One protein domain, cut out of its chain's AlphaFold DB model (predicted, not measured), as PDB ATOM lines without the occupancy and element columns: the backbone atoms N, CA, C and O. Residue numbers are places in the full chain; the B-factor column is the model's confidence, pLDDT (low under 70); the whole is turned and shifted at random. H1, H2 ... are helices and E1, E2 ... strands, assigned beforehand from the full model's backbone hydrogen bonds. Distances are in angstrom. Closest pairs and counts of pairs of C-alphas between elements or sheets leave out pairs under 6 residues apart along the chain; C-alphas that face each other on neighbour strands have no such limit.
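What this domain is: This is residues 74 to 146 of the 146 residues of an uncharacterized protein of bacterium ADurb.BinA186 (UniProt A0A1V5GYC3). A small sheet of two parallel strands, E1 and E2, has helix H1 packed on it, more over E2 than over E1. A long link, residues 106 to 117, loops away from the end of E2 and leads to a second, looser part, where H2 and H3 are near each other without touching. The printed part has 73 residues with two named strands and three named helices, in the order E1, H1, E2, H2, H3, a mixed class of helices and strands. The whole is elongated, with spans of 38 by 23 by 20 A, and only just compact, close to loose, with a radius of gyration of the C-alphas of 13.0 A.

Where its parts are: E1, residues 76 to 81, begins at C-alpha 76 (166.706, 168.134, 197.578) and is 16.3 A long. E2, residues 100 to 105, is 16.2 A long. H1, residues 84 to 95, is 16.4 A long. H2, residues 118 to 127, spans 14.2 A. H3, residues 136 to 144, spans 12.7 A and ends at C-alpha 144 (195.294, 162.255, 193.536).

How they stand to each other: E1 and E2 are parallel neighbours at 14 degrees, with N 77 and O 100 2.8 A apart and N 104 and O 79 2.8 A apart, within hydrogen-bond range. E1, H1 and E2 form a strand-helix-strand unit, two parallel neighbour strands with a helix between them along the chain, and its crossover is right-handed. The closest C-alphas of H1 and E2 are those of Ala 91 and Val 101, 5.4 A. H1 is apart from H2 and H3. In H1, H2 and H3 every O i to N i+4 pair is within hydrogen-bond range.

The domain as a whole: The C-alphas farthest apart, Gly 98 and Asn 113, are 39.2 A from each other. The printed part has no cut, and the link from E2 to H2 is long. Mean pLDDT of the printed part is 71.4; residues 108 to 116 and 120 to 146 are under 70.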
ATOM      1  N   PRO A  74     161.524 170.882 194.548       93.44
ATOM      2  CA  PRO A  74     162.057 169.824 195.395       93.44
ATOM      3  C   PRO A  74     162.806 170.408 196.599       93.44
ATOM      4  O   PRO A  74     163.431 171.456 196.497       93.44
ATOM      5  N   GLN A  75     162.809 169.693 197.727       95.25
ATOM      6  CA  GLN A  75     163.639 170.049 198.892       95.25
ATOM      7  C   GLN A  75     165.114 169.678 198.686       95.25
ATOM      8  O   GLN A  75     166.008 170.317 199.238       95.25
ATOM      9  N   ARG A  76     165.368 168.640 197.879       94.25
ATOM     10  CA  ARG A  76     166.706 168.134 197.578       94.25
ATOM     11  C   ARG A  76     166.809 167.739 196.105       94.25
ATOM     12  O   ARG A  76     165.894 167.114 195.572       94.25
ATOM     13  N   ILE A  77     167.928 168.071 195.468       93.31
ATOM     14  CA  ILE A  77     168.272 167.669 194.100       93.31
ATOM     15  C   ILE A  77     169.588 166.897 194.143       93.31
ATOM     16  O   ILE A  77     170.587 167.409 194.635       93.31
ATOM     17  N   VAL A  78     169.597 165.688 193.584       93.75
ATOM     18  CA  VAL A  78     170.838 164.992 193.223       93.75
ATOM     19  C   VAL A  78     171.068 165.238 191.739       93.75
ATOM     20  O   VAL A  78     170.220 164.884 190.919       93.75
ATOM     21  N   PHE A  79     172.176 165.885 191.394       94.06
ATOM     22  CA  PHE A  79     172.487 166.251 190.017       94.06
ATOM     23  C   PHE A  79     173.819 165.650 189.591       94.06
ATOM     24  O   PHE A  79     174.833 165.873 190.244       94.06
ATOM     25  N   VAL A  80     173.810 164.902 188.489       91.12
ATOM     26  CA  VAL A  80     174.991 164.234 187.934       91.12
ATOM     27  C   VAL A  80     175.222 164.759 186.527       91.12
ATOM     28  O   VAL A  80     174.321 164.685 185.691       91.12
ATOM     29  N   ASP A  81     176.413 165.288 186.263       90.00
ATOM     30  CA  ASP A  81     176.778 165.836 184.955       90.00
ATOM     31  C   ASP A  81     178.270 165.621 184.700       90.00
ATOM     32  O   ASP A  81     179.089 165.640 185.622       90.00
ATOM     33  N   ASP A  82     178.636 165.419 183.442       87.25
ATOM     34  CA  ASP A  82     180.029 165.281 183.027       87.25
ATOM     35  C   ASP A  82     180.755 166.626 182.944       87.25
ATOM     36  O   ASP A  82     181.977 166.666 182.829       87.25
ATOM     37  N   THR A  83     180.022 167.736 183.024       88.56
ATOM     38  CA  THR A  83     180.576 169.080 182.959       88.56
ATOM     39  C   THR A  83     180.487 169.763 184.317       88.56
ATOM     40  O   THR A  83     179.424 170.211 184.749       88.56
ATOM     41  N   LYS A  84     181.642 169.942 184.966       88.38
ATOM     42  CA  LYS A  84     181.753 170.596 186.280       88.38
ATOM     43  C   LYS A  84     180.999 171.930 186.381       88.38
ATOM     44  O   LYS A  84     180.258 172.144 187.336       88.38
ATOM     45  N   ARG A  85     181.113 172.794 185.364       91.44
ATOM     46  CA  ARG A  85     180.429 174.099 185.338       91.44
ATOM     47  C   ARG A  85     178.906 173.968 185.465       91.44
ATOM     48  O   ARG A  85     178.281 174.824 186.079       91.44
ATOM     49  N   HIS A  86     178.298 172.925 184.891       92.19
ATOM     50  CA  HIS A  86     176.855 172.695 185.019       92.19
ATOM     51  C   HIS A  86     176.472 172.293 186.442       92.19
ATOM     52  O   HIS A  86     175.446 172.750 186.940       92.19
ATOM     53  N   VAL A  87     177.300 171.473 187.095       92.38
ATOM     54  CA  VAL A  87     177.094 171.058 188.488       92.38
ATOM     55  C   VAL A  87     177.152 172.264 189.424       92.38
ATOM     56  O   VAL A  87     176.240 172.463 190.224       92.38
ATOM     57  N   GLU A  88     178.181 173.102 189.284       92.88
ATOM     58  CA  GLU A  88     178.370 174.300 190.112       92.88
ATOM     59  C   GLU A  88     177.263 175.342 189.894       92.88
ATOM     60  O   GLU A  88     176.706 175.861 190.860       92.88
ATOM     61  N   ASP A  89     176.904 175.625 188.638       95.00
ATOM     62  CA  ASP A  89     175.856 176.598 188.301       95.00
ATOM     63  C   ASP A  89     174.483 176.152 188.833       95.00
ATOM     64  O   ASP A  89     173.755 176.959 189.416       95.00
ATOM     65  N   LEU A  90     174.148 174.858 188.730       94.75
ATOM     66  CA  LEU A  90     172.912 174.317 189.294       94.75
ATOM     67  C   LEU A  90     172.916 174.378 190.825       94.75
ATOM     68  O   LEU A  90     171.935 174.836 191.412       94.75
ATOM     69  N   ALA A  91     174.016 173.980 191.470       94.62
ATOM     70  CA  ALA A  91     174.153 174.063 192.921       94.62
ATOM     71  C   ALA A  91     173.986 175.500 193.425       94.62
ATOM     72  O   ALA A  91     173.227 175.729 194.367       94.62
ATOM     73  N   HIS A  92     174.619 176.471 192.767       95.25
ATOM     74  CA  HIS A  92     174.505 177.886 193.110       95.25
ATOM     75  C   HIS A  92     173.060 178.397 192.986       95.25
ATOM     76  O   HIS A  92     172.522 178.966 193.937       95.25
ATOM     77  N   VAL A  93     172.404 178.154 191.843       96.62
ATOM     78  CA  VAL A  93     171.035 178.635 191.580       96.62
ATOM     79  C   VAL A  93     170.029 178.060 192.575       96.62
ATOM     80  O   VAL A  93     169.181 178.794 193.076       96.62
ATOM     81  N   PHE A  94     170.109 176.765 192.874       96.44
ATOM     82  CA  PHE A  94     169.124 176.095 193.724       96.44
ATOM     83  C   PHE A  94     169.406 176.246 195.221       96.44
ATOM     84  O   PHE A  94     168.458 176.373 195.996       96.44
ATOM     85  N   SER A  95     170.671 176.358 195.635       93.31
ATOM     86  CA  SER A  95     171.002 176.668 197.036       93.31
ATOM     87  C   SER A  95     170.480 178.048 197.441       93.31
ATOM     88  O   SER A  95     169.957 178.210 198.541       93.31
ATOM     89  N   ALA A  96     170.525 179.030 196.531       94.88
ATOM     90  CA  ALA A  96     169.931 180.352 196.750       94.88
ATOM     91  C   ALA A  96     168.395 180.316 196.909       94.88
ATOM     92  O   ALA A  96     167.809 181.247 197.457       94.88
ATOM     93  N   LEU A  97     167.741 179.242 196.452       95.50
ATOM     94  CA  LEU A  97     166.305 178.994 196.614       95.50
ATOM     95  C   LEU A  97     165.988 178.118 197.840       95.50
ATOM     96  O   LEU A  97     164.844 177.698 198.006       95.50
ATOM     97  N   GLY A  98     166.980 177.818 198.685       95.81
ATOM     98  CA  GLY A  98     166.811 176.954 199.855       95.81
ATOM     99  C   GLY A  98     166.698 175.462 199.525       95.81
ATOM    100  O   GLY A  98     166.250 174.689 200.368       95.81
ATOM    101  N   VAL A  99     167.087 175.046 198.317       95.88
ATOM    102  CA  VAL A  99     167.090 173.640 197.894       95.88
ATOM    103  C   VAL A  99     168.470 173.038 198.137       95.88
ATOM    104  O   VAL A  99     169.479 173.568 197.675       95.88
ATOM    105  N   THR A 100     168.531 171.894 198.817       94.44
ATOM    106  CA  THR A 100     169.791 171.170 199.015       94.44
ATOM    107  C   THR A 100     170.220 170.498 197.713       94.44
ATOM    108  O   THR A 100     169.509 169.637 197.199       94.44
ATOM    109  N   VAL A 101     171.395 170.840 197.183       93.62
ATOM    110  CA  VAL A 101     171.933 170.204 195.971       93.62
ATOM    111  C   VAL A 101     173.118 169.307 196.311       93.62
ATOM    112  O   VAL A 101     174.121 169.767 196.846       93.62
ATOM    113  N   ILE A 102     173.009 168.032 195.943       92.62
ATOM    114  CA  ILE A 102     174.113 167.073 195.920       92.62
ATOM    115  C   ILE A 102     174.579 166.974 194.465       92.62
ATOM    116  O   ILE A 102     173.928 166.337 193.636       92.62
ATOM    117  N   GLY A 103     175.661 167.677 194.141       88.88
ATOM    118  CA  GLY A 103     176.223 167.732 192.792       88.88
ATOM    119  C   GLY A 103     177.364 166.734 192.600       88.88
ATOM    120  O   GLY A 103     178.341 166.782 193.339       88.88
ATOM    121  N   LEU A 104     177.266 165.866 191.590       87.94
ATOM    122  CA  LEU A 104     178.267 164.856 191.244       87.94
ATOM    123  C   LEU A 104     178.843 165.145 189.856       87.94
ATOM    124  O   LEU A 104     178.156 165.025 188.842       87.94
ATOM    125  N   HIS A 105     180.121 165.515 189.809       87.81
ATOM    126  CA  HIS A 105     180.844 165.677 188.552       87.81
ATOM    127  C   HIS A 105     181.381 164.320 188.081       87.81
ATOM    128  O   HIS A 105     182.213 163.715 188.757       87.81
ATOM    129  N   TYR A 106     180.917 163.848 186.920       83.62
ATOM    130  CA  TYR A 106     181.272 162.545 186.351       83.62
ATOM    131  C   TYR A 106     182.150 162.694 185.090       83.62
ATOM    132  O   TYR A 106     181.658 162.593 183.965       83.62
ATOM    133  N   PRO A 107     183.472 162.908 185.231       78.88
ATOM    134  CA  PRO A 107     184.352 163.260 184.112       78.88
ATOM    135  C   PRO A 107     184.688 162.083 183.185       78.88
ATOM    136  O   PRO A 107     185.404 162.270 182.204       78.88
ATOM    137  N   LEU A 108     184.219 160.862 183.473       68.69
ATOM    138  CA  LEU A 108     184.605 159.657 182.724       68.69
ATOM    139  C   LEU A 108     184.221 159.714 181.235       68.69
ATOM    140  O   LEU A 108     184.859 159.053 180.425       68.69
ATOM    141  N   VAL A 109     183.255 160.553 180.848       64.12
ATOM    142  CA  VAL A 109     182.943 160.825 179.431       64.12
ATOM    143  C   VAL A 109     184.086 161.579 178.728       64.12
ATOM    144  O   VAL A 109     184.333 161.375 177.540       64.12
ATOM    145  N   GLN A 110     184.821 162.424 179.458       59.81
ATOM    146  CA  GLN A 110     185.960 163.199 178.950       59.81
ATOM    147  C   GLN A 110     187.275 162.411 179.006       59.81
ATOM    148  O   GLN A 110     188.185 162.655 178.211       59.81
ATOM    149  N   ALA A 111     187.372 161.437 179.913       59.06
ATOM    150  CA  ALA A 111     188.527 160.567 180.062       59.06
ATOM    151  C   ALA A 111     188.513 159.460 178.991       59.06
ATOM    152  O   ALA A 111     188.170 158.305 179.242       59.06
ATOM    153  N   ARG A 112     188.874 159.814 177.752       53.38
ATOM    154  CA  ARG A 112     189.115 158.817 176.702       53.38
ATOM    155  C   ARG A 112     190.176 157.827 177.208       53.38
ATOM    156  O   ARG A 112     191.282 158.239 177.538       53.38
ATOM    157  N   ASN A 113     189.834 156.537 177.226       57.41
ATOM    158  CA  ASN A 113     190.694 155.386 177.553       57.41
ATOM    159  C   ASN A 113     190.891 155.016 179.034       57.41
ATOM    160  O   ASN A 113     191.794 154.232 179.324       57.41
ATOM    161  N   THR A 114     190.068 155.485 179.976       59.44
ATOM    162  CA  THR A 114     190.107 154.902 181.332       59.44
ATOM    163  C   THR A 114     189.189 153.677 181.400       59.44
ATOM    164  O   THR A 114     187.989 153.819 181.154       59.44
ATOM    165  N   PRO A 115     189.697 152.467 181.702       65.81
ATOM    166  CA  PRO A 115     188.834 151.315 181.925       65.81
ATOM    167  C   PRO A 115     187.896 151.581 183.109       65.81
ATOM    168  O   PRO A 115     188.272 152.248 184.077       65.81
ATOM    169  N   TRP A 116     186.668 151.067 183.024       64.81
ATOM    170  CA  TRP A 116     185.702 151.136 184.119       64.81
ATOM    171  C   TRP A 116     186.317 150.587 185.412       64.81
ATOM    172  O   TRP A 116     186.852 149.477 185.429       64.81
ATOM    173  N   ASN A 117     186.217 151.355 186.498       70.38
ATOM    174  CA  ASN A 117     186.678 150.952 187.821       70.38
ATOM    175  C   ASN A 117     185.487 150.945 188.787       70.38
ATOM    176  O   ASN A 117     185.067 151.988 189.289       70.38
ATOM    177  N   GLN A 118     184.954 149.750 189.042       70.19
ATOM    178  CA  GLN A 118     183.800 149.554 189.916       70.19
ATOM    179  C   GLN A 118     184.075 149.976 191.365       70.19
ATOM    180  O   GLN A 118     183.197 150.554 191.999       70.19
ATOM    181  N   ALA A 119     185.290 149.748 191.875       72.19
ATOM    182  CA  ALA A 119     185.657 150.159 193.229       72.19
ATOM    183  C   ALA A 119     185.596 151.687 193.376       72.19
ATOM    184  O   ALA A 119     185.031 152.185 194.342       72.19
ATOM    185  N   LYS A 120     186.072 152.429 192.367       66.00
ATOM    186  CA  LYS A 120     185.990 153.898 192.332       66.00
ATOM    187  C   LYS A 120     184.547 154.404 192.267       66.00
ATOM    188  O   LYS A 120     184.216 155.393 192.911       66.00
ATOM    189  N   ALA A 121     183.684 153.747 191.493       63.78
ATOM    190  CA  ALA A 121     182.270 154.113 191.418       63.78
ATOM    191  C   ALA A 121     181.540 153.878 192.752       63.78
ATOM    192  O   ALA A 121     180.773 154.737 193.187       63.78
ATOM    193  N   ASN A 122     181.816 152.749 193.411       66.31
ATOM    194  CA  ASN A 122     181.249 152.421 194.719       66.31
ATOM    195  C   ASN A 122     181.740 153.382 195.808       66.31
ATOM    196  O   ASN A 122     180.931 153.842 196.603       66.31
ATOM    197  N   ASP A 123     183.022 153.748 195.796       65.94
ATOM    198  CA  ASP A 123     183.596 154.703 196.748       65.94
ATOM    199  C   ASP A 123     182.921 156.079 196.656       65.94
ATOM    200  O   ASP A 123     182.463 156.624 197.660       65.94
ATOM    201  N   ILE A 124     182.757 156.607 195.436       64.88
ATOM    202  CA  ILE A 124     182.006 157.849 195.193       64.88
ATOM    203  C   ILE A 124     180.573 157.708 195.719       64.88
ATOM    204  O   ILE A 124     180.080 158.606 196.398       64.88
ATOM    205  N   PHE A 125     179.903 156.591 195.430       61.94
ATOM    206  CA  PHE A 125     178.526 156.351 195.858       61.94
ATOM    207  C   PHE A 125     178.378 156.307 197.389       61.94
ATOM    208  O   PHE A 125     177.486 156.957 197.933       61.94
ATOM    209  N   GLU A 126     179.270 155.606 198.090       63.91
ATOM    210  CA  GLU A 126     179.277 155.511 199.553       63.91
ATOM    211  C   GLU A 126     179.568 156.864 200.212       63.91
ATOM    212  O   GLU A 126     178.878 157.256 201.154       63.91
ATOM    213  N   HIS A 127     180.505 157.640 199.664       59.69
ATOM    214  CA  HIS A 127     180.820 158.980 200.162       59.69
ATOM    215  C   HIS A 127     179.692 159.999 199.934       59.69
ATOM    216  O   HIS A 127     179.599 160.986 200.665       59.69
ATOM    217  N   CYS A 128     178.812 159.763 198.960       53.34
ATOM    218  CA  CYS A 128     177.663 160.624 198.675       53.34
ATOM    219  C   CYS A 128     176.434 160.339 199.555       53.34
ATOM    220  O   CYS A 128     175.482 161.119 199.524       53.34
ATOM    221  N   ASN A 129     176.446 159.268 200.361       46.12
ATOM    222  CA  ASN A 129     175.363 158.935 201.299       46.12
ATOM    223  C   ASN A 129     175.383 159.759 202.601       46.12
ATOM    224  O   ASN A 129     174.520 159.569 203.460       46.12
ATOM    225  N   HIS A 130     176.325 160.690 202.758       44.12
ATOM    226  CA  HIS A 130     176.374 161.594 203.903       44.12
ATOM    227  C   HIS A 130     175.962 163.015 203.492       44.12
ATOM    228  O   HIS A 130     176.483 163.554 202.521       44.12
ATOM    229  N   ASP A 131     175.018 163.597 204.247       40.09
ATOM    230  CA  ASP A 131     174.281 164.876 204.097       40.09
ATOM    231  C   ASP A 131     175.140 166.167 204.021       40.09
ATOM    232  O   ASP A 131     174.766 167.244 204.483       40.09
ATOM    233  N   THR A 132     176.308 166.107 203.403       40.47
ATOM    234  CA  THR A 132     177.215 167.235 203.241       40.47
ATOM    235  C   THR A 132     177.733 167.220 201.823       40.47
ATOM    236  O   THR A 132     178.349 166.245 201.403       40.47
ATOM    237  N   ALA A 133     177.494 168.313 201.093       39.84
ATOM    238  CA  ALA A 133     178.197 168.609 199.857       39.84
ATOM    239  C   ALA A 133     179.694 168.413 200.123       39.84
ATOM    240  O   ALA A 133     180.307 169.186 200.864       39.84
ATOM    241  N   VAL A 134     180.254 167.316 199.613       43.56
ATOM    242  CA  VAL A 134     181.672 167.021 199.772       43.56
ATOM    243  C   VAL A 134     182.388 168.148 199.049       43.56
ATOM    244  O   VAL A 134     182.243 168.306 197.838       43.56
ATOM    245  N   SER A 135     183.072 169.006 199.810       42.91
ATOM    246  CA  SER A 135     183.773 170.138 199.227       42.91
ATOM    247  C   SER A 135     184.753 169.613 198.184       42.91
ATOM    248  O   SER A 135     185.430 168.602 198.383       42.91
ATOM    249  N   ASP A 136     184.816 170.325 197.068       44.94
ATOM    250  CA  ASP A 136     185.599 170.040 195.865       44.94
ATOM    251  C   ASP A 136     187.069 169.633 196.149       44.94
ATOM    252  O   ASP A 136     187.724 168.978 195.343       44.94
ATOM    253  N   GLN A 137     187.585 169.996 197.327       40.31
ATOM    254  CA  GLN A 137     188.920 169.687 197.833       40.31
ATOM    255  C   GLN A 137     189.083 168.235 198.328       40.31
ATOM    256  O   GLN A 137     190.157 167.662 198.161       40.31
ATOM    257  N   ARG A 138     188.037 167.604 198.880       44.59
ATOM    258  CA  ARG A 138     188.080 166.206 199.353       44.59
ATOM    259  C   ARG A 138     187.931 165.191 198.222       44.59
ATOM    260  O   ARG A 138     188.643 164.191 198.219       44.59
ATOM    261  N   CYS A 139     187.103 165.480 197.216       44.78
ATOM    262  CA  CYS A 139     187.047 164.652 196.008       44.78
ATOM    263  C   CYS A 139     188.380 164.661 195.242       44.78
ATOM    264  O   CYS A 139     188.768 163.632 194.700       44.78
ATOM    265  N   ARG A 140     189.122 165.781 195.237       41.91
ATOM    266  CA  ARG A 140     190.464 165.840 194.626       41.91
ATOM    267  C   ARG A 140     191.491 164.987 195.369       41.91
ATOM    268  O   ARG A 140     192.234 164.266 194.719       41.91
ATOM    269  N   GLN A 141     191.483 164.991 196.702       40.16
ATOM    270  CA  GLN A 141     192.411 164.173 197.497       40.16
ATOM    271  C   GLN A 141     192.211 162.664 197.292       40.16
ATOM    272  O   GLN A 141     193.189 161.926 197.253       40.16
ATOM    273  N   ALA A 142     190.972 162.205 197.094       44.53
ATOM    274  CA  ALA A 142     190.693 160.807 196.750       44.53
ATOM    275  C   ALA A 142     191.104 160.443 195.306       44.53
ATOM    276  O   ALA A 142     191.358 159.279 195.008       44.53
ATOM    277  N   ILE A 143     191.180 161.432 194.406       41.12
ATOM    278  CA  ILE A 143     191.583 161.244 193.004       41.12
ATOM    279  C   ILE A 143     193.108 161.300 192.827       41.12
ATOM    280  O   ILE A 143     193.609 160.636 191.931       41.12
ATOM    281  N   GLU A 144     193.834 162.065 193.647       33.69
ATOM    282  CA  GLU A 144     195.294 162.255 193.536       33.69
ATOM    283  C   GLU A 144     196.125 161.277 194.391       33.69
ATOM    284  O   GLU A 144     197.347 161.235 194.260       33.69
ATOM    285  N   ALA A 145     195.495 160.489 195.269       36.28
ATOM    286  CA  ALA A 145     196.189 159.521 196.126       36.28
ATOM    287  C   ALA A 145     196.519 158.172 195.443       36.28
ATOM    288  O   ALA A 145     197.136 157.321 196.088       36.28
ATOM    289  N   TYR A 146     196.136 157.974 194.173       39.81
ATOM    290  CA  TYR A 146     196.342 156.756 193.367       39.81
ATOM    291  C   TYR A 146     196.433 157.073 191.869       39.81
ATOM    292  O   TYR A 146     196.857 156.171 191.111       39.81
TER     293      TYR A 146